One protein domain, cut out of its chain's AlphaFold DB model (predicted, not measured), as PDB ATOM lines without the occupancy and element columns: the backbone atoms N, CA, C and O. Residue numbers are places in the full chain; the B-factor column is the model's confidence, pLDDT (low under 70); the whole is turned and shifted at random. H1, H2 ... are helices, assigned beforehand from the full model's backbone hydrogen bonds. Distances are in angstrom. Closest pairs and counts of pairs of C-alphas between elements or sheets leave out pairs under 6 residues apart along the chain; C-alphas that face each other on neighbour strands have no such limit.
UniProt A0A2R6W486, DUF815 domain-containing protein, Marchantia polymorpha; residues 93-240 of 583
ATOM      1  N   ARG A  93     231.020 272.647 430.661       87.50
ATOM      2  CA  ARG A  93     231.968 272.096 431.647       87.50
ATOM      3  C   ARG A  93     233.387 271.998 431.096       87.50
ATOM      4  O   ARG A  93     234.326 272.442 431.748       87.50
ATOM      5  N   ILE A  94     233.533 271.570 429.841       88.56
ATOM      6  CA  ILE A  94     234.827 271.518 429.137       88.56
ATOM      7  C   ILE A  94     235.416 272.932 428.956       88.56
ATOM      8  O   ILE A  94     236.638 273.121 428.946       88.56
ATOM      9  N   GLY A  95     234.558 273.951 428.829       91.69
ATOM     10  CA  GLY A  95     234.968 275.357 428.837       91.69
ATOM     11  C   GLY A  95     235.522 275.792 430.195       91.69
ATOM     12  O   GLY A  95     236.594 276.397 430.251       91.69
ATOM     13  N   ILE A  96     234.829 275.431 431.279       94.06
ATOM     14  CA  ILE A  96     235.215 275.725 432.668       94.06
ATOM     15  C   ILE A  96     236.525 275.014 433.047       94.06
ATOM     16  O   ILE A  96     237.439 275.668 433.542       94.06
ATOM     17  N   GLU A  97     236.674 273.720 432.750       94.75
ATOM     18  CA  GLU A  97     237.922 272.960 432.954       94.75
ATOM     19  C   GLU A  97     239.115 273.638 432.271       94.75
ATOM     20  O   GLU A  97     240.188 273.803 432.863       94.75
ATOM     21  N   ARG A  98     238.927 274.068 431.015       94.81
ATOM     22  CA  ARG A  98     239.962 274.751 430.231       94.81
ATOM     23  C   ARG A  98     240.299 276.124 430.810       94.81
ATOM     24  O   ARG A  98     241.481 276.463 430.856       94.81
ATOM     25  N   ALA A  99     239.299 276.884 431.256       95.75
ATOM     26  CA  ALA A  99     239.492 278.180 431.901       95.75
ATOM     27  C   ALA A  99     240.251 278.032 433.232       95.75
ATOM     28  O   ALA A  99     241.290 278.662 433.412       95.75
ATOM     29  N   ALA A 100     239.817 277.120 434.108       96.62
ATOM     30  CA  ALA A 100     240.487 276.817 435.371       96.62
ATOM     31  C   ALA A 100     241.934 276.328 435.162       96.62
ATOM     32  O   ALA A 100     242.841 276.745 435.879       96.62
ATOM     33  N   ASN A 101     242.189 275.506 434.137       97.06
ATOM     34  CA  ASN A 101     243.547 275.101 433.757       97.06
ATOM     35  C   ASN A 101     244.402 276.271 433.239       97.06
ATOM     36  O   ASN A 101     245.612 276.275 433.450       97.06
ATOM     37  N   GLY A 102     243.799 277.245 432.551       97.56
ATOM     38  CA  GLY A 102     244.463 278.484 432.138       97.56
ATOM     39  C   GLY A 102     244.911 279.302 433.347       97.56
ATOM     40  O   GLY A 102     246.097 279.583 433.485       97.56
ATOM     41  N   LEU A 103     243.992 279.562 434.279       97.88
ATOM     42  CA  LEU A 103     244.282 280.288 435.517       97.88
ATOM     43  C   LEU A 103     245.340 279.583 436.382       97.88
ATOM     44  O   LEU A 103     246.257 280.221 436.888       97.88
ATOM     45  N   LEU A 104     245.292 278.253 436.499       97.88
ATOM     46  CA  LEU A 104     246.328 277.499 437.217       97.88
ATOM     47  C   LEU A 104     247.718 277.618 436.577       97.88
ATOM     48  O   LEU A 104     248.717 277.564 437.294       97.88
ATOM     49  N   LYS A 105     247.803 277.781 435.251       97.25
ATOM     50  CA  LYS A 105     249.070 278.078 434.570       97.25
ATOM     51  C   LYS A 105     249.512 279.511 434.834       97.25
ATOM     52  O   LYS A 105     250.672 279.697 435.170       97.25
ATOM     53  N   ASP A 106     248.602 280.480 434.756       97.50
ATOM     54  CA  ASP A 106     248.891 281.884 435.074       97.50
ATOM     55  C   ASP A 106     249.460 282.030 436.496       97.50
ATOM     56  O   ASP A 106     250.496 282.664 436.678       97.50
ATOM     57  N   ALA A 107     248.864 281.359 437.490       97.12
ATOM     58  CA  ALA A 107     249.361 281.352 438.870       97.12
ATOM     59  C   ALA A 107     250.733 280.667 439.016       97.12
ATOM     60  O   ALA A 107     251.573 281.121 439.791       97.12
ATOM     61  N   ALA A 108     250.983 279.590 438.264       96.50
ATOM     62  CA  ALA A 108     252.270 278.889 438.259       96.50
ATOM     63  C   ALA A 108     253.372 279.619 437.466       96.50
ATOM     64  O   ALA A 108     254.546 279.287 437.615       96.50
ATOM     65  N   MET A 109     253.006 280.585 436.616       96.00
ATOM     66  CA  MET A 109     253.928 281.386 435.805       96.00
ATOM     67  C   MET A 109     254.368 282.693 436.480       96.00
ATOM     68  O   MET A 109     255.240 283.365 435.933       96.00
ATOM     69  N   LEU A 110     253.816 283.034 437.652       97.50
ATOM     70  CA  LEU A 110     254.227 284.209 438.426       97.50
ATOM     71  C   LEU A 110     255.716 284.133 438.799       97.50
ATOM     72  O   LEU A 110     256.192 283.122 439.325       97.50
ATOM     73  N   LEU A 111     256.451 285.216 438.562       97.19
ATOM     74  CA  LEU A 111     257.897 285.310 438.760       97.19
ATOM     75  C   LEU A 111     258.272 286.040 440.053       97.19
ATOM     76  O   LEU A 111     259.157 285.589 440.774       97.19
ATOM     77  N   VAL A 112     257.614 287.165 440.342       96.56
ATOM     78  CA  VAL A 112     257.949 288.076 441.449       96.56
ATOM     79  C   VAL A 112     256.796 288.275 442.442       96.56
ATOM     80  O   VAL A 112     257.058 288.527 443.613       96.56
ATOM     81  N   TYR A 113     255.537 288.096 442.029       96.50
ATOM     82  CA  TYR A 113     254.344 288.202 442.890       96.50
ATOM     83  C   TYR A 113     253.810 286.843 443.395       96.50
ATOM     84  O   TYR A 113     252.641 286.718 443.758       96.50
ATOM     85  N   GLN A 114     254.660 285.814 443.464       96.00
ATOM     86  CA  GLN A 114     254.282 284.471 443.938       96.00
ATOM     87  C   GLN A 114     253.676 284.469 445.355       96.00
ATOM     88  O   GLN A 114     252.771 283.685 445.645       96.00
ATOM     89  N   ASP A 115     254.153 285.351 446.239       93.50
ATOM     90  CA  ASP A 115     253.699 285.448 447.631       93.50
ATOM     91  C   ASP A 115     252.214 285.836 447.776       93.50
ATOM     92  O   ASP A 115     251.583 285.407 448.744       93.50
ATOM     93  N   VAL A 116     251.607 286.506 446.782       94.12
ATOM     94  CA  VAL A 116     250.155 286.808 446.749       94.12
ATOM     95  C   VAL A 116     249.315 285.533 446.911       94.12
ATOM     96  O   VAL A 116     248.259 285.552 447.554       94.12
ATOM     97  N   PHE A 117     249.817 284.406 446.390       95.12
ATOM     98  CA  PHE A 117     249.152 283.107 446.432       95.12
ATOM     99  C   PHE A 117     249.560 282.198 447.599       95.12
ATOM    100  O   PHE A 117     249.032 281.092 447.708       95.12
ATOM    101  N   ARG A 118     250.450 282.624 448.506       92.62
ATOM    102  CA  ARG A 118     250.891 281.793 449.649       92.62
ATOM    103  C   ARG A 118     249.943 281.817 450.856       92.62
ATOM    104  O   ARG A 118     250.110 281.013 451.770       92.62
ATOM    105  N   SER A 119     248.960 282.715 450.878       92.06
ATOM    106  CA  SER A 119     248.007 282.841 451.988       92.06
ATOM    107  C   SER A 119     246.956 281.714 452.011       92.06
ATOM    108  O   SER A 119     246.672 281.120 450.968       92.06
ATOM    109  N   PRO A 120     246.296 281.450 453.159       95.75
ATOM    110  CA  PRO A 120     245.201 280.481 453.216       95.75
ATOM    111  C   PRO A 120     244.028 280.789 452.259       95.75
ATOM    112  O   PRO A 120     243.631 279.866 451.546       95.75
ATOM    113  N   PRO A 121     243.493 282.033 452.149       95.12
ATOM    114  CA  PRO A 121     242.457 282.349 451.159       95.12
ATOM    115  C   PRO A 121     242.874 282.011 449.722       95.12
ATOM    116  O   PRO A 121     242.105 281.403 448.978       95.12
ATOM    117  N   ALA A 122     244.107 282.345 449.337       96.19
ATOM    118  CA  ALA A 122     244.574 282.123 447.975       96.19
ATOM    119  C   ALA A 122     244.875 280.644 447.676       96.19
ATOM    120  O   ALA A 122     244.595 280.164 446.578       96.19
ATOM    121  N   GLN A 123     245.364 279.884 448.660       97.81
ATOM    122  CA  GLN A 123     245.486 278.428 448.548       97.81
ATOM    123  C   GLN A 123     244.112 277.748 448.417       97.81
ATOM    124  O   GLN A 123     243.964 276.832 447.607       97.81
ATOM    125  N   ALA A 124     243.086 278.228 449.128       97.31
ATOM    126  CA  ALA A 124     241.716 277.739 448.966       97.31
ATOM    127  C   ALA A 124     241.144 278.061 447.569       97.31
ATOM    128  O   ALA A 124     240.545 277.190 446.940       97.31
ATOM    129  N   PHE A 125     241.405 279.252 447.019       97.94
ATOM    130  CA  PHE A 125     241.062 279.580 445.629       97.94
ATOM    131  C   PHE A 125     241.731 278.623 444.623       97.94
ATOM    132  O   PHE A 125     241.060 278.045 443.764       97.94
ATOM    133  N   LEU A 126     243.042 278.380 444.758       97.81
ATOM    134  CA  LEU A 126     243.760 277.430 443.899       97.81
ATOM    135  C   LEU A 126     243.219 275.998 444.045       97.81
ATOM    136  O   LEU A 126     243.126 275.281 443.050       97.81
ATOM    137  N   LYS A 127     242.802 275.588 445.249       97.44
ATOM    138  CA  LYS A 127     242.131 274.303 445.506       97.44
ATOM    139  C   LYS A 127     240.803 274.185 444.745       97.44
ATOM    140  O   LYS A 127     240.568 273.146 444.131       97.44
ATOM    141  N   VAL A 128     239.987 275.246 444.692       97.50
ATOM    142  CA  VAL A 128     238.768 275.283 443.856       97.50
ATOM    143  C   VAL A 128     239.115 275.137 442.373       97.50
ATOM    144  O   VAL A 128     238.537 274.288 441.696       97.50
ATOM    145  N   LEU A 129     240.094 275.891 441.857       97.56
ATOM    146  CA  LEU A 129     240.516 275.765 440.454       97.56
ATOM    147  C   LEU A 129     241.064 274.365 440.124       97.56
ATOM    148  O   LEU A 129     240.821 273.848 439.033       97.56
ATOM    149  N   LEU A 130     241.787 273.730 441.052       96.88
ATOM    150  CA  LEU A 130     242.292 272.363 440.897       96.88
ATOM    151  C   LEU A 130     241.157 271.337 440.813       96.88
ATOM    152  O   LEU A 130     241.244 270.440 439.971       96.88
ATOM    153  N   ALA A 131     240.114 271.489 441.631       95.75
ATOM    154  CA  ALA A 131     238.921 270.647 441.594       95.75
ATOM    155  C   ALA A 131     238.131 270.839 440.286       95.75
ATOM    156  O   ALA A 131     237.812 269.858 439.612       95.75
ATOM    157  N   LEU A 132     237.919 272.093 439.858       95.50
ATOM    158  CA  LEU A 132     237.288 272.426 438.573       95.50
ATOM    159  C   LEU A 132     238.055 271.851 437.375       95.50
ATOM    160  O   LEU A 132     237.442 271.296 436.472       95.50
ATOM    161  N   ARG A 133     239.392 271.942 437.365       94.88
ATOM    162  CA  ARG A 133     240.235 271.386 436.291       94.88
ATOM    163  C   ARG A 133     240.138 269.861 436.193       94.88
ATOM    164  O   ARG A 133     240.326 269.316 435.108       94.88
ATOM    165  N   ARG A 134     239.962 269.170 437.320       91.94
ATOM    166  CA  ARG A 134     239.926 267.700 437.375       91.94
ATOM    167  C   ARG A 134     238.558 267.108 437.050       91.94
ATOM    168  O   ARG A 134     238.504 265.913 436.779       91.94
ATOM    169  N   GLY A 135     237.488 267.903 437.131       85.62
ATOM    170  CA  GLY A 135     236.136 267.357 437.240       85.62
ATOM    171  C   GLY A 135     235.970 266.545 438.530       85.62
ATOM    172  O   GLY A 135     235.377 265.469 438.504       85.62
ATOM    173  N   ASP A 136     236.566 267.015 439.637       83.31
ATOM    174  CA  ASP A 136     236.465 266.349 440.943       83.31
ATOM    175  C   ASP A 136     234.994 266.284 441.422       83.31
ATOM    176  O   ASP A 136     234.143 267.074 441.009       83.31
ATOM    177  N   ASP A 137     234.709 265.344 442.328       87.88
ATOM    178  CA  ASP A 137     233.398 265.147 442.965       87.88
ATOM    179  C   ASP A 137     232.763 266.468 443.449       87.88
ATOM    180  O   ASP A 137     233.391 267.268 444.151       87.88
ATOM    181  N   GLY A 138     231.489 266.672 443.098       88.81
ATOM    182  CA  GLY A 138     230.749 267.900 443.369       88.81
ATOM    183  C   GLY A 138     230.646 268.252 444.853       88.81
ATOM    184  O   GLY A 138     230.643 269.437 445.188       88.81
ATOM    185  N   LEU A 139     230.651 267.259 445.751       90.94
ATOM    186  CA  LEU A 139     230.723 267.506 447.197       90.94
ATOM    187  C   LEU A 139     232.045 268.188 447.580       90.94
ATOM    188  O   LEU A 139     232.036 269.240 448.217       90.94
ATOM    189  N   LYS A 140     233.180 267.660 447.108       91.50
ATOM    190  CA  LYS A 140     234.520 268.221 447.370       91.50
ATOM    191  C   LYS A 140     234.695 269.608 446.757       91.50
ATOM    192  O   LYS A 140     235.407 270.448 447.313       91.50
ATOM    193  N   LEU A 141     234.058 269.855 445.614       94.50
ATOM    194  CA  LEU A 141     234.056 271.161 444.965       94.50
ATOM    195  C   LEU A 141     233.272 272.200 445.789       94.50
ATOM    196  O   LEU A 141     233.776 273.303 446.004       94.50
ATOM    197  N   LEU A 142     232.093 271.836 446.311       93.69
ATOM    198  CA  LEU A 142     231.314 272.682 447.225       93.69
ATOM    199  C   LEU A 142     232.056 272.950 448.544       93.69
ATOM    200  O   LEU A 142     232.096 274.095 448.989       93.69
ATOM    201  N   GLU A 143     232.681 271.932 449.144       93.81
ATOM    202  CA  GLU A 143     233.513 272.081 450.349       93.81
ATOM    203  C   GLU A 143     234.681 273.048 450.116       93.81
ATOM    204  O   GLU A 143     234.902 273.962 450.910       93.81
ATOM    205  N   SER A 144     235.396 272.890 448.996       95.12
ATOM    206  CA  SER A 144     236.530 273.753 448.636       95.12
ATOM    207  C   SER A 144     236.093 275.202 448.400       95.12
ATOM    208  O   SER A 144     236.786 276.131 448.816       95.12
ATOM    209  N   TYR A 145     234.928 275.414 447.777       95.94
ATOM    210  CA  TYR A 145     234.365 276.754 447.610       95.94
ATOM    211  C   TYR A 145     233.924 277.360 448.951       95.94
ATOM    212  O   TYR A 145     234.183 278.534 449.215       95.94
ATOM    213  N   GLY A 146     233.299 276.566 449.826       94.81
ATOM    214  CA  GLY A 146     232.899 276.998 451.166       94.81
ATOM    215  C   GLY A 146     234.089 277.397 452.045       94.81
ATOM    216  O   GLY A 146     234.015 278.394 452.762       94.81
ATOM    217  N   GLU A 147     235.206 276.672 451.948       96.19
ATOM    218  CA  GLU A 147     236.473 277.024 452.599       96.19
ATOM    219  C   GLU A 147     237.017 278.369 452.091       96.19
ATOM    220  O   GLU A 147     237.320 279.248 452.900       96.19
ATOM    221  N   PHE A 148     237.066 278.566 450.769       96.44
ATOM    222  CA  PHE A 148     237.468 279.835 450.155       96.44
ATOM    223  C   PHE A 148     236.589 281.010 450.621       96.44
ATOM    224  O   PHE A 148     237.105 282.001 451.141       96.44
ATOM    225  N   PHE A 149     235.262 280.874 450.519       94.88
ATOM    226  CA  PHE A 149     234.299 281.897 450.936       94.88
ATOM    227  C   PHE A 149     234.443 282.247 452.427       94.88
ATOM    228  O   PHE A 149     234.485 283.422 452.797       94.88
ATOM    229  N   LYS A 150     234.588 281.236 453.295       94.00
ATOM    230  CA  LYS A 150     234.808 281.423 454.737       94.00
ATOM    231  C   LYS A 150     236.095 282.202 455.021       94.00
ATOM    232  O   LYS A 150     236.092 283.086 455.876       94.00
ATOM    233  N   LEU A 151     237.190 281.887 454.330       94.31
ATOM    234  CA  LEU A 151     238.481 282.552 454.529       94.31
ATOM    235  C   LEU A 151     238.466 284.009 454.045       94.31
ATOM    236  O   LEU A 151     239.017 284.873 454.727       94.31
ATOM    237  N   MET A 152     237.774 284.301 452.938       92.06
ATOM    238  CA  MET A 152     237.526 285.674 452.477       92.06
ATOM    239  C   MET A 152     236.728 286.488 453.506       92.06
ATOM    240  O   MET A 152     237.139 287.592 453.870       92.06
ATOM    241  N   ALA A 153     235.649 285.910 454.049       88.62
ATOM    242  CA  ALA A 153     234.817 286.542 455.072       88.62
ATOM    243  C   ALA A 153     235.584 286.826 456.380       88.62
ATOM    244  O   ALA A 153     235.486 287.925 456.925       88.62
ATOM    245  N   ILE A 154     236.384 285.866 456.866       86.62
ATOM    246  CA  ILE A 154     237.240 286.036 458.057       86.62
ATOM    247  C   ILE A 154     238.277 287.142 457.828       86.62
ATOM    248  O   ILE A 154     238.498 287.971 458.711       86.62
ATOM    249  N   GLY A 155     238.883 287.185 456.637       83.31
ATOM    250  CA  GLY A 155     239.839 288.221 456.246       83.31
ATOM    251  C   GLY A 155     239.229 289.611 456.024       83.31
ATOM    252  O   GLY A 155     239.977 290.579 455.940       83.31
ATOM    253  N   ARG A 156     237.893 289.723 455.967       86.31
ATOM    254  CA  ARG A 156     237.136 290.962 455.699       86.31
ATOM    255  C   ARG A 156     237.489 291.635 454.364       86.31
ATOM    256  O   ARG A 156     237.355 292.850 454.231       86.31
ATOM    257  N   TYR A 157     237.915 290.854 453.372       85.12
ATOM    258  CA  TYR A 157     238.221 291.357 452.032       85.12
ATOM    259  C   TYR A 157     236.917 291.638 451.266       85.12
ATOM    260  O   TYR A 157     236.108 290.717 451.152       85.12
ATOM    261  N   PRO A 158     236.680 292.857 450.732       87.00
ATOM    262  CA  PRO A 158     235.414 293.192 450.067       87.00
ATOM    263  C   PRO A 158     235.156 292.367 448.799       87.00
ATOM    264  O   PRO A 158     234.003 292.049 448.495       87.00
ATOM    265  N   SER A 159     236.227 292.004 448.088       91.81
ATOM    266  CA  SER A 159     236.215 291.102 446.940       91.81
ATOM    267  C   SER A 159     237.537 290.337 446.790       91.81
ATOM    268  O   SER A 159     238.546 290.660 447.426       91.81
ATOM    269  N   TRP A 160     237.546 289.320 445.930       94.75
ATOM    270  CA  TRP A 160     238.741 288.591 445.502       94.75
ATOM    271  C   TRP A 160     239.704 289.463 444.683       94.75
ATOM    272  O   TRP A 160     240.920 289.324 444.819       94.75
ATOM    273  N   GLU A 161     239.186 290.411 443.896       94.62
ATOM    274  CA  GLU A 161     240.013 291.415 443.220       94.62
ATOM    275  C   GLU A 161     240.729 292.304 444.247       94.62
ATOM    276  O   GLU A 161     241.951 292.439 444.189       94.62
ATOM    277  N   ASP A 162     240.004 292.819 445.249       92.19
ATOM    278  CA  ASP A 162     240.586 293.613 446.340       92.19
ATOM    279  C   ASP A 162     241.635 292.823 447.127       92.19
ATOM    280  O   ASP A 162     242.660 293.388 447.504       92.19
ATOM    281  N   TYR A 163     241.418 291.520 447.347       93.69
ATOM    282  CA  TYR A 163     242.410 290.641 447.972       93.69
ATOM    283  C   TYR A 163     243.712 290.570 447.150       93.69
ATOM    284  O   TYR A 163     244.802 290.735 447.705       93.69
ATOM    285  N   ILE A 164     243.624 290.357 445.829       95.88
ATOM    286  CA  ILE A 164     244.809 290.309 444.958       95.88
ATOM    287  C   ILE A 164     245.496 291.681 444.900       95.88
ATOM    288  O   ILE A 164     246.717 291.752 445.032       95.88
ATOM    289  N   LEU A 165     244.736 292.771 444.749       95.06
ATOM    290  CA  LEU A 165     245.263 294.139 444.725       95.06
ATOM    291  C   LEU A 165     245.945 294.519 446.048       95.06
ATOM    292  O   LEU A 165     246.995 295.158 446.037       95.06
ATOM    293  N   GLU A 166     245.397 294.092 447.185       91.00
ATOM    294  CA  GLU A 166     246.012 294.267 448.503       91.00
ATOM    295  C   GLU A 166     247.312 293.457 448.635       91.00
ATOM    296  O   GLU A 166     248.306 293.974 449.145       91.00
ATOM    297  N   GLY A 167     247.342 292.228 448.104       92.50
ATOM    298  CA  GLY A 167     248.552 291.406 448.012       92.50
ATOM    299  C   GLY A 167     249.639 292.029 447.130       92.50
ATOM    300  O   GLY A 167     250.813 292.008 447.505       92.50
ATOM    301  N   ILE A 168     249.257 292.642 446.001       95.12
ATOM    302  CA  ILE A 168     250.161 293.448 445.168       95.12
ATOM    303  C   ILE A 168     250.721 294.594 446.016       95.12
ATOM    304  O   ILE A 168     251.922 294.618 446.255       95.12
ATOM    305  N   LEU A 169     249.871 295.482 446.548       93.00
ATOM    306  CA  LEU A 169     250.292 296.663 447.323       93.00
ATOM    307  C   LEU A 169     251.054 296.337 448.620       93.00
ATOM    308  O   LEU A 169     251.737 297.205 449.163       93.00
ATOM    309  N   ALA A 170     250.925 295.130 449.173       89.06
ATOM    310  CA  ALA A 170     251.761 294.668 450.280       89.06
ATOM    311  C   ALA A 170     253.188 294.325 449.812       89.06
ATOM    312  O   ALA A 170     254.154 294.668 450.494       89.06
ATOM    313  N   GLY A 171     253.329 293.675 448.651       89.38
ATOM    314  CA  GLY A 171     254.621 293.421 448.008       89.38
ATOM    315  C   GLY A 171     255.614 292.602 448.845       89.38
ATOM    316  O   GLY A 171     256.824 292.754 448.673       89.38
ATOM    317  N   GLU A 172     255.127 291.770 449.775       85.94
ATOM    318  CA  GLU A 172     255.976 290.964 450.662       85.94
ATOM    319  C   GLU A 172     256.913 290.047 449.845       85.94
ATOM    320  O   GLU A 172     256.494 289.412 448.880       85.94
ATOM    321  N   ASN A 173     258.194 289.990 450.235       87.06
ATOM    322  CA  ASN A 173     259.261 289.176 449.622       87.06
ATOM    323  C   ASN A 173     259.535 289.403 448.116       87.06
ATOM    324  O   ASN A 173     260.232 288.600 447.495       87.06
ATOM    325  N   ASN A 174     259.033 290.486 447.516       93.25
ATOM    326  CA  ASN A 174     259.129 290.712 446.074       93.25
ATOM    327  C   ASN A 174     260.357 291.587 445.692       93.25
ATOM    328  O   ASN A 174     260.460 292.731 446.145       93.25
ATOM    329  N   PRO A 175     261.271 291.114 444.816       93.56
ATOM    330  CA  PRO A 175     262.489 291.850 444.452       93.56
ATOM    331  C   PRO A 175     262.242 293.081 443.564       93.56
ATOM    332  O   PRO A 175     263.011 294.037 443.631       93.56
ATOM    333  N   PHE A 176     261.170 293.112 442.759       95.75
ATOM    334  CA  PHE A 176     260.750 294.330 442.048       95.75
ATOM    335  C   PHE A 176     260.325 295.415 443.049       95.75
ATOM    336  O   PHE A 176     260.696 296.578 442.903       95.75
ATOM    337  N   VAL A 177     259.606 295.017 444.101       94.12
ATOM    338  CA  VAL A 177     259.156 295.916 445.171       94.12
ATOM    339  C   VAL A 177     260.326 296.423 446.023       94.12
ATOM    340  O   VAL A 177     260.411 297.623 446.289       94.12
ATOM    341  N   GLU A 178     261.270 295.554 446.400       91.62
ATOM    342  CA  GLU A 178     262.480 295.966 447.129       91.62
ATOM    343  C   GLU A 178     263.336 296.945 446.308       91.62
ATOM    344  O   GLU A 178     263.816 297.944 446.856       91.62
ATOM    345  N   ALA A 179     263.468 296.707 444.997       92.81
ATOM    346  CA  ALA A 179     264.153 297.618 444.086       92.81
ATOM    347  C   ALA A 179     263.446 298.977 443.991       92.81
ATOM    348  O   ALA A 179     264.091 300.014 444.153       92.81
ATOM    349  N   ALA A 180     262.123 298.983 443.806       93.75
ATOM    350  CA  ALA A 180     261.312 300.196 443.726       93.75
ATOM    351  C   ALA A 180     261.394 301.055 445.005       93.75
ATOM    352  O   ALA A 180     261.618 302.266 444.938       93.75
ATOM    353  N   ALA A 181     261.305 300.431 446.182       91.62
ATOM    354  CA  ALA A 181     261.453 301.129 447.458       91.62
ATOM    355  C   ALA A 181     262.849 301.762 447.633       91.62
ATOM    356  O   ALA A 181     262.981 302.846 448.216       91.62
ATOM    357  N   ASN A 182     263.893 301.126 447.089       90.12
ATOM    358  CA  ASN A 182     265.292 301.520 447.258       90.12
ATOM    359  C   ASN A 182     265.897 302.360 446.118       90.12
ATOM    360  O   ASN A 182     267.067 302.727 446.213       90.12
ATOM    361  N   VAL A 183     265.129 302.743 445.090       87.62
ATOM    362  CA  VAL A 183     265.617 303.622 444.005       87.62
ATOM    363  C   VAL A 183     266.220 304.909 444.576       87.62
ATOM    364  O   VAL A 183     265.501 305.690 445.201       87.62
ATOM    365  N   GLY A 184     267.510 305.155 444.337       85.12
ATOM    366  CA  GLY A 184     268.240 306.317 444.854       85.12
ATOM    367  C   GLY A 184     268.825 306.172 446.268       85.12
ATOM    368  O   GLY A 184     269.449 307.116 446.742       85.12
ATOM    369  N   ASN A 185     268.673 305.023 446.939       87.25
ATOM    370  CA  ASN A 185     269.371 304.731 448.196       87.25
ATOM    371  C   ASN A 185     270.854 304.414 447.905       87.25
ATOM    372  O   ASN A 185     271.122 303.364 447.318       87.25
ATOM    373  N   PRO A 186     271.833 305.240 448.327       82.19
ATOM    374  CA  PRO A 186     273.246 305.015 448.015       82.19
ATOM    375  C   PRO A 186     273.834 303.768 448.697       82.19
ATOM    376  O   PRO A 186     274.846 303.254 448.232       82.19
ATOM    377  N   LYS A 187     273.205 303.266 449.772       83.19
ATOM    378  CA  LYS A 187     273.616 302.042 450.479       83.19
ATOM    379  C   LYS A 187     272.971 300.768 449.895       83.19
ATOM    380  O   LYS A 187     273.256 299.678 450.379       83.19
ATOM    381  N   SER A 188     272.113 300.871 448.870       85.31
ATOM    382  CA  SER A 188     271.412 299.726 448.266       85.31
ATOM    383  C   SER A 188     272.011 299.278 446.929       85.31
ATOM    384  O   SER A 188     272.398 300.097 446.092       85.31
ATOM    385  N   ALA A 189     271.965 297.966 446.669       84.75
ATOM    386  CA  ALA A 189     272.239 297.384 445.352       84.75
ATOM    387  C   ALA A 189     271.299 297.917 444.246       84.75
ATOM    388  O   ALA A 189     271.659 297.902 443.071       84.75
ATOM    389  N   TRP A 190     270.124 298.438 444.621       85.31
ATOM    390  CA  TRP A 190     269.114 299.000 443.716       85.31
ATOM    391  C   TRP A 190     269.221 300.527 443.525       85.31
ATOM    392  O   TRP A 190     268.308 301.160 442.992       85.31
ATOM    393  N   SER A 191     270.336 301.138 443.946       82.31
ATOM    394  CA  SER A 191     270.574 302.590 443.878       82.31
ATOM    395  C   SER A 191     270.299 303.202 442.496       82.31
ATOM    396  O   SER A 191     269.701 304.275 442.412       82.31
ATOM    397  N   GLY A 192     270.675 302.499 441.420       83.62
ATOM    398  CA  GLY A 192     270.513 302.921 440.024       83.62
ATOM    399  C   GLY A 192     269.100 302.807 439.436       83.62
ATOM    400  O   GLY A 192     268.925 303.129 438.262       83.62
ATOM    401  N   GLY A 193     268.103 302.364 440.207       88.31
ATOM    402  CA  GLY A 193     266.729 302.166 439.736       88.31
ATOM    403  C   GLY A 193     266.325 300.697 439.598       88.31
ATOM    404  O   GLY A 193     267.124 299.783 439.809       88.31
ATOM    405  N   VAL A 194     265.061 300.471 439.233       94.00
ATOM    406  CA  VAL A 194     264.534 299.125 438.971       94.00
ATOM    407  C   VAL A 194     265.077 298.611 437.626       94.00
ATOM    408  O   VAL A 194     264.935 299.298 436.614       94.00
ATOM    409  N   PRO A 195     265.680 297.409 437.563       95.12
ATOM    410  CA  PRO A 195     266.138 296.827 436.305       95.12
ATOM    411  C   PRO A 195     264.986 296.581 435.313       95.12
ATOM    412  O   PRO A 195     263.948 296.050 435.720       95.12
ATOM    413  N   PRO A 196     265.188 296.800 433.998       96.12
ATOM    414  CA  PRO A 196     264.176 296.507 432.976       96.12
ATOM    415  C   PRO A 196     263.683 295.052 432.966       96.12
ATOM    416  O   PRO A 196     262.543 294.783 432.597       96.12
ATOM    417  N   SER A 197     264.514 294.099 433.401       96.56
ATOM    418  CA  SER A 197     264.122 292.693 433.561       96.56
ATOM    419  C   SER A 197     263.113 292.479 434.695       96.56
ATOM    420  O   SER A 197     262.175 291.703 434.523       96.56
ATOM    421  N   LEU A 198     263.260 293.182 435.825       96.69
ATOM    422  CA  LEU A 198     262.290 293.140 436.924       96.69
ATOM    423  C   LEU A 198     261.007 293.902 436.572       96.69
ATOM    424  O   LEU A 198     259.928 293.428 436.911       96.69
ATOM    425  N   GLN A 199     261.102 295.006 435.825       97.44
ATOM    426  CA  GLN A 199     259.933 295.699 435.266       97.44
ATOM    427  C   GLN A 199     259.128 294.786 434.330       97.44
ATOM    428  O   GLN A 199     257.909 294.690 434.456       97.44
ATOM    429  N   ALA A 200     259.801 294.072 433.421       97.88
ATOM    430  CA  ALA A 200     259.156 293.134 432.504       97.88
ATOM    431  C   ALA A 200     258.533 291.927 433.229       97.88
ATOM    432  O   ALA A 200     257.422 291.521 432.887       97.88
ATOM    433  N   ALA A 201     259.211 291.383 434.247       98.19
ATOM    434  CA  ALA A 201     258.665 290.317 435.088       98.19
ATOM    435  C   ALA A 201     257.425 290.787 435.866       98.19
ATOM    436  O   ALA A 201     256.388 290.133 435.817       98.19
ATOM    437  N   ALA A 202     257.490 291.959 436.505       98.19
ATOM    438  CA  ALA A 202     256.351 292.556 437.194       98.19
ATOM    439  C   ALA A 202     255.174 292.824 436.242       98.19
ATOM    440  O   ALA A 202     254.039 292.518 436.591       98.19
ATOM    441  N   ALA A 203     255.420 293.330 435.029       98.38
ATOM    442  CA  ALA A 203     254.376 293.544 434.026       98.38
ATOM    443  C   ALA A 203     253.670 292.235 433.619       98.38
ATOM    444  O   ALA A 203     252.441 292.192 433.558       98.38
ATOM    445  N   ALA A 204     254.434 291.166 433.365       98.00
ATOM    446  CA  ALA A 204     253.888 289.860 432.996       98.00
ATOM    447  C   ALA A 204     253.082 289.218 434.141       98.00
ATOM    448  O   ALA A 204     252.003 288.663 433.904       98.00
ATOM    449  N   ASP A 205     253.571 289.341 435.376       98.44
ATOM    450  CA  ASP A 205     252.859 288.907 436.577       98.44
ATOM    451  C   ASP A 205     251.551 289.680 436.754       98.44
ATOM    452  O   ASP A 205     250.506 289.063 436.916       98.44
ATOM    453  N   LEU A 206     251.576 291.014 436.672       98.25
ATOM    454  CA  LEU A 206     250.404 291.871 436.886       98.25
ATOM    455  C   LEU A 206     249.261 291.554 435.912       98.25
ATOM    456  O   LEU A 206     248.124 291.384 436.347       98.25
ATOM    457  N   ASP A 207     249.551 291.379 434.621       97.88
ATOM    458  CA  ASP A 207     248.550 290.934 433.639       97.88
ATOM    459  C   ASP A 207     248.003 289.528 433.941       97.88
ATOM    460  O   ASP A 207     246.881 289.196 433.556       97.88
ATOM    461  N   SER A 208     248.793 288.670 434.590       97.81
ATOM    462  CA  SER A 208     248.390 287.313 434.978       97.81
ATOM    463  C   SER A 208     247.547 287.323 436.257       97.81
ATOM    464  O   SER A 208     246.535 286.630 436.329       97.81
ATOM    465  N   LEU A 209     247.877 288.195 437.214       98.06
ATOM    466  CA  LEU A 209     247.065 288.501 438.392       98.06
ATOM    467  C   LEU A 209     245.698 289.092 438.003       98.06
ATOM    468  O   LEU A 209     244.691 288.679 438.568       98.06
ATOM    469  N   GLN A 210     245.642 289.949 436.978       97.56
ATOM    470  CA  GLN A 210     244.391 290.489 436.426       97.56
ATOM    471  C   GLN A 210     243.497 289.410 435.784       97.56
ATOM    472  O   GLN A 210     242.273 289.521 435.780       97.56
ATOM    473  N   ARG A 211     244.085 288.340 435.226       96.94
ATOM    474  CA  ARG A 211     243.307 287.177 434.756       96.94
ATOM    475  C   ARG A 211     242.835 286.306 435.921       96.94
ATOM    476  O   ARG A 211     241.754 285.730 435.847       96.94
ATOM    477  N   LEU A 212     243.626 286.227 436.990       97.31
ATOM    478  CA  LEU A 212     243.310 285.489 438.217       97.31
ATOM    479  C   LEU A 212     242.246 286.169 439.092       97.31
ATOM    480  O   LEU A 212     241.570 285.469 439.851       97.31
ATOM    481  N   SER A 213     242.044 287.484 438.970       95.69
ATOM    482  CA  SER A 213     240.968 288.239 439.628       95.69
ATOM    483  C   SER A 213     239.605 288.045 438.941       95.69
ATOM    484  O   SER A 213     238.944 289.001 438.542       95.69
ATOM    485  N   ILE A 214     239.176 286.789 438.787       94.81
ATOM    486  CA  ILE A 214     237.805 286.460 438.368       94.81
ATOM    487  C   ILE A 214     236.801 286.824 439.468       94.81
ATOM    488  O   ILE A 214     237.104 286.707 440.654       94.81
ATOM    489  N   THR A 215     235.586 287.223 439.090       93.00
ATOM    490  CA  THR A 215     234.566 287.600 440.076       93.00
ATOM    491  C   THR A 215     234.030 286.390 440.841       93.00
ATOM    492  O   THR A 215     233.982 285.259 440.342       93.00
ATOM    493  N   GLU A 216     233.531 286.642 442.047       91.31
ATOM    494  CA  GLU A 216     232.857 285.664 442.900       91.31
ATOM    495  C   GLU A 216     231.647 285.050 442.190       91.31
ATOM    496  O   GLU A 216     231.418 283.843 442.278       91.31
ATOM    497  N   SER A 217     230.911 285.863 441.425       90.81
ATOM    498  CA  SER A 217     229.795 285.442 440.573       90.81
ATOM    499  C   SER A 217     230.219 284.519 439.422       90.81
ATOM    500  O   SER A 217     229.501 283.570 439.110       90.81
ATOM    501  N   THR A 218     231.398 284.723 438.821       94.25
ATOM    502  CA  THR A 218     231.963 283.792 437.833       94.25
ATOM    503  C   THR A 218     232.377 282.476 438.491       94.25
ATOM    504  O   THR A 218     231.987 281.414 438.009       94.25
ATOM    505  N   LEU A 219     233.114 282.521 439.607       94.94
ATOM    506  CA  LEU A 219     233.621 281.313 440.268       94.94
ATOM    507  C   LEU A 219     232.491 280.456 440.867       94.94
ATOM    508  O   LEU A 219     232.464 279.241 440.667       94.94
ATOM    509  N   SER A 220     231.530 281.077 441.558       94.00
ATOM    510  CA  SER A 220     230.324 280.393 442.056       94.00
ATOM    511  C   SER A 220     229.465 279.850 440.914       94.00
ATOM    512  O   SER A 220     228.950 278.740 441.025       94.00
ATOM    513  N   GLY A 221     229.368 280.574 439.792       93.06
ATOM    514  CA  GLY A 221     228.720 280.102 438.569       93.06
ATOM    515  C   GLY A 221     229.378 278.844 437.993       93.06
ATOM    516  O   GLY A 221     228.680 277.897 437.642       93.06
ATOM    517  N   TRP A 222     230.713 278.785 437.961       94.69
ATOM    518  CA  TRP A 222     231.459 277.599 437.523       94.69
ATOM    519  C   TRP A 222     231.218 276.389 438.430       94.69
ATOM    520  O   TRP A 222     230.958 275.294 437.931       94.69
ATOM    521  N   VAL A 223     231.239 276.582 439.752       94.44
ATOM    522  CA  VAL A 223     230.885 275.530 440.722       94.44
ATOM    523  C   VAL A 223     229.443 275.059 440.510       94.44
ATOM    524  O   VAL A 223     229.174 273.861 440.463       94.44
ATOM    525  N   ALA A 224     228.521 275.998 440.316       92.06
ATOM    526  CA  ALA A 224     227.102 275.730 440.149       92.06
ATOM    527  C   ALA A 224     226.723 275.014 438.837       92.06
ATOM    528  O   ALA A 224     225.647 274.421 438.785       92.06
ATOM    529  N   GLU A 225     227.564 275.077 437.800       91.75
ATOM    530  CA  GLU A 225     227.386 274.376 436.514       91.75
ATOM    531  C   GLU A 225     227.999 272.957 436.531       91.75
ATOM    532  O   GLU A 225     227.511 272.021 435.879       91.75
ATOM    533  N   MET A 226     229.069 272.778 437.314       90.00
ATOM    534  CA  MET A 226     229.702 271.476 437.538       90.00
ATOM    535  C   MET A 226     228.864 270.567 438.441       90.00
ATOM    536  O   MET A 226     228.755 269.371 438.173       90.00
ATOM    537  N   VAL A 227     228.241 271.124 439.482       90.50
ATOM    538  CA  VAL A 227     227.462 270.358 440.464       90.50
ATOM    539  C   VAL A 227     225.978 270.325 440.092       90.50
ATOM    540  O   VAL A 227     225.361 271.355 439.824       90.50
ATOM    541  N   THR A 228     225.381 269.133 440.092       81.81
ATOM    542  CA  THR A 228     223.934 268.952 439.904       81.81
ATOM    543  C   THR A 228     223.152 269.409 441.138       81.81
ATOM    544  O   THR A 228     223.607 269.239 442.264       81.81
ATOM    545  N   ASP A 229     221.960 269.971 440.926       83.00
ATOM    546  CA  ASP A 229     220.974 270.287 441.975       83.00
ATOM    547  C   ASP A 229     221.428 271.282 443.069       83.00
ATOM    548  O   ASP A 229     220.934 271.279 444.200       83.00
ATOM    549  N   VAL A 230     222.333 272.206 442.724       87.25
ATOM    550  CA  VAL A 230     222.728 273.316 443.612       87.25
ATOM    551  C   VAL A 230     221.554 274.265 443.874       87.25
ATOM    552  O   VAL A 230     221.020 274.891 442.955       87.25
ATOM    553  N   LYS A 231     221.216 274.432 445.157       88.00
ATOM    554  CA  LYS A 231     220.139 275.298 445.658       88.00
ATOM    555  C   LYS A 231     220.264 276.770 445.192       88.00
ATOM    556  O   LYS A 231     221.362 277.331 445.278       88.00
ATOM    557  N   PRO A 232     219.173 277.441 444.759       85.19
ATOM    558  CA  PRO A 232     219.205 278.851 444.336       85.19
ATOM    559  C   PRO A 232     219.687 279.830 445.417       85.19
ATOM    560  O   PRO A 232     220.364 280.816 445.113       85.19
ATOM    561  N   GLU A 233     219.388 279.540 446.684       87.38
ATOM    562  CA  GLU A 233     219.808 280.334 447.841       87.38
ATOM    563  C   GLU A 233     221.331 280.283 448.003       87.38
ATOM    564  O   GLU A 233     221.964 281.315 448.227       87.38
ATOM    565  N   TRP A 234     221.936 279.103 447.798       91.31
ATOM    566  CA  TRP A 234     223.392 278.944 447.801       91.31
ATOM    567  C   TRP A 234     224.031 279.762 446.682       91.31
ATOM    568  O   TRP A 234     224.984 280.485 446.945       91.31
ATOM    569  N   ARG A 235     223.484 279.713 445.456       83.38
ATOM    570  CA  ARG A 235     224.018 280.488 444.318       83.38
ATOM    571  C   ARG A 235     223.997 281.991 444.607       83.38
ATOM    572  O   ARG A 235     224.978 282.674 444.340       83.38
ATOM    573  N   THR A 236     222.906 282.488 445.191       85.62
ATOM    574  CA  THR A 236     222.755 283.908 445.552       85.62
ATOM    575  C   THR A 236     223.730 284.327 446.653       85.62
ATOM    576  O   THR A 236     224.364 285.373 446.537       85.62
ATOM    577  N   ALA A 237     223.888 283.510 447.699       87.00
ATOM    578  CA  ALA A 237     224.816 283.793 448.793       87.00
ATOM    579  C   ALA A 237     226.288 283.714 448.343       87.00
ATOM    580  O   ALA A 237     227.069 284.619 448.628       87.00
ATOM    581  N   ALA A 238     226.655 282.670 447.595       85.50
ATOM    582  CA  ALA A 238     228.005 282.446 447.080       85.50
ATOM    583  C   ALA A 238     228.458 283.550 446.109       85.50
ATOM    584  O   ALA A 238     229.601 283.987 446.158       85.50
ATOM    585  N   ALA A 239     227.558 284.042 445.254       82.69
ATOM    586  CA  ALA A 239     227.861 285.110 444.304       82.69
ATOM    587  C   ALA A 239     227.904 286.521 444.930       82.69
ATOM    588  O   ALA A 239     228.130 287.486 444.201       82.69
ATOM    589  N   SER A 240     227.647 286.669 446.237       78.06
ATOM    590  CA  SER A 240     227.620 287.979 446.894       78.06
ATOM    591  C   SER A 240     229.018 288.449 447.312       78.06
ATOM    592  O   SER A 240     229.719 287.781 448.068       78.06
TER     593      SER A 240
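AT A GLANCE: This is residues 93 to 240 of the 583 residues of the protein "DUF815 domain-containing protein" of Marchantia polymorpha (UniProt A0A2R6W486). This is a rod of helices in two halves: in one, the hairpin of H3 and H4 has H8 packed on H4, H1 crossing H3 and H9 folded back on H8; in the other, H5 and H7 run lengthwise in opposite ways, with H6 and the long link 183 to 195 at the far end. H1 and H7 touch where the halves join, and short H2 packs on H5. The printed part has 148 residues, with nine named helices, H1 to H9 in chain order, and no named strand, an all-helix domain. It is only just compact, close to loose, with a radius of gyration of the C-alphas of 17.7 A, and spans 63 by 30 by 18 A.

HOW THE PARTS SIT: H1, residues 93 to 108, touches H3, residues 120 to 134, at a steep tilt of 43 degrees, opposite ways; their closest C-alphas, of Glu 97 and Arg 133, are 4.4 A apart. H2, residues 114 to 117, touches H5, residues 160 to 170, with the C-alphas of Val 116 and Gly 167 closest at 5.0 A. H3 and H4, residues 138 to 155, form a helical hairpin at a shallow tilt of 20 degrees, closest at the C-alphas of Ala 124 and Phe 148, 4.9 A. With H8, residues 216 to 226, they make an up-and-down bundle, each helix running against the one before. H4 touches H8 with residues 138 to 145 alone, at a shallow tilt of 14 degrees; the C-alphas of Leu 141 and Val 223 are closest, at 6.9 A. H6, residues 175 to 182, touches H7, residues 196 to 212, at a steep tilt of 61 degrees, closest at the C-alphas of Phe 176 and Leu 198, 5.5 A. H7 touches H1 with residues 208 to 212 alone, closest at the C-alphas of Ser 208 and Asp 106, 5.5 A. H8 and H9, residues 232 to 238, form a helical hairpin, closest at the C-alphas of Ser 220 and Ala 238, 5.9 A. H6 and H9 are apart. Every O i to N i+4 pair is within hydrogen-bond range in H1 and H3 to H9; H2 is too short for such a pair.

IN THESE COORDINATES: H1 begins at C-alpha 93 (231.968, 272.096, 431.647) and is 22.4 A long. H3 measures 21.0 A, H4 25.7 A and H7 24.2 A. H9 ends at C-alpha 238 (228.005, 282.446, 447.080).

THE WHOLE: The C-alphas farthest apart, of Pro 186 and Asp 229, are 63.0 A apart. The printed part has no cut. The link from H6 to H7 is long, with 13 residues. No printed residue has a pLDDT under 70.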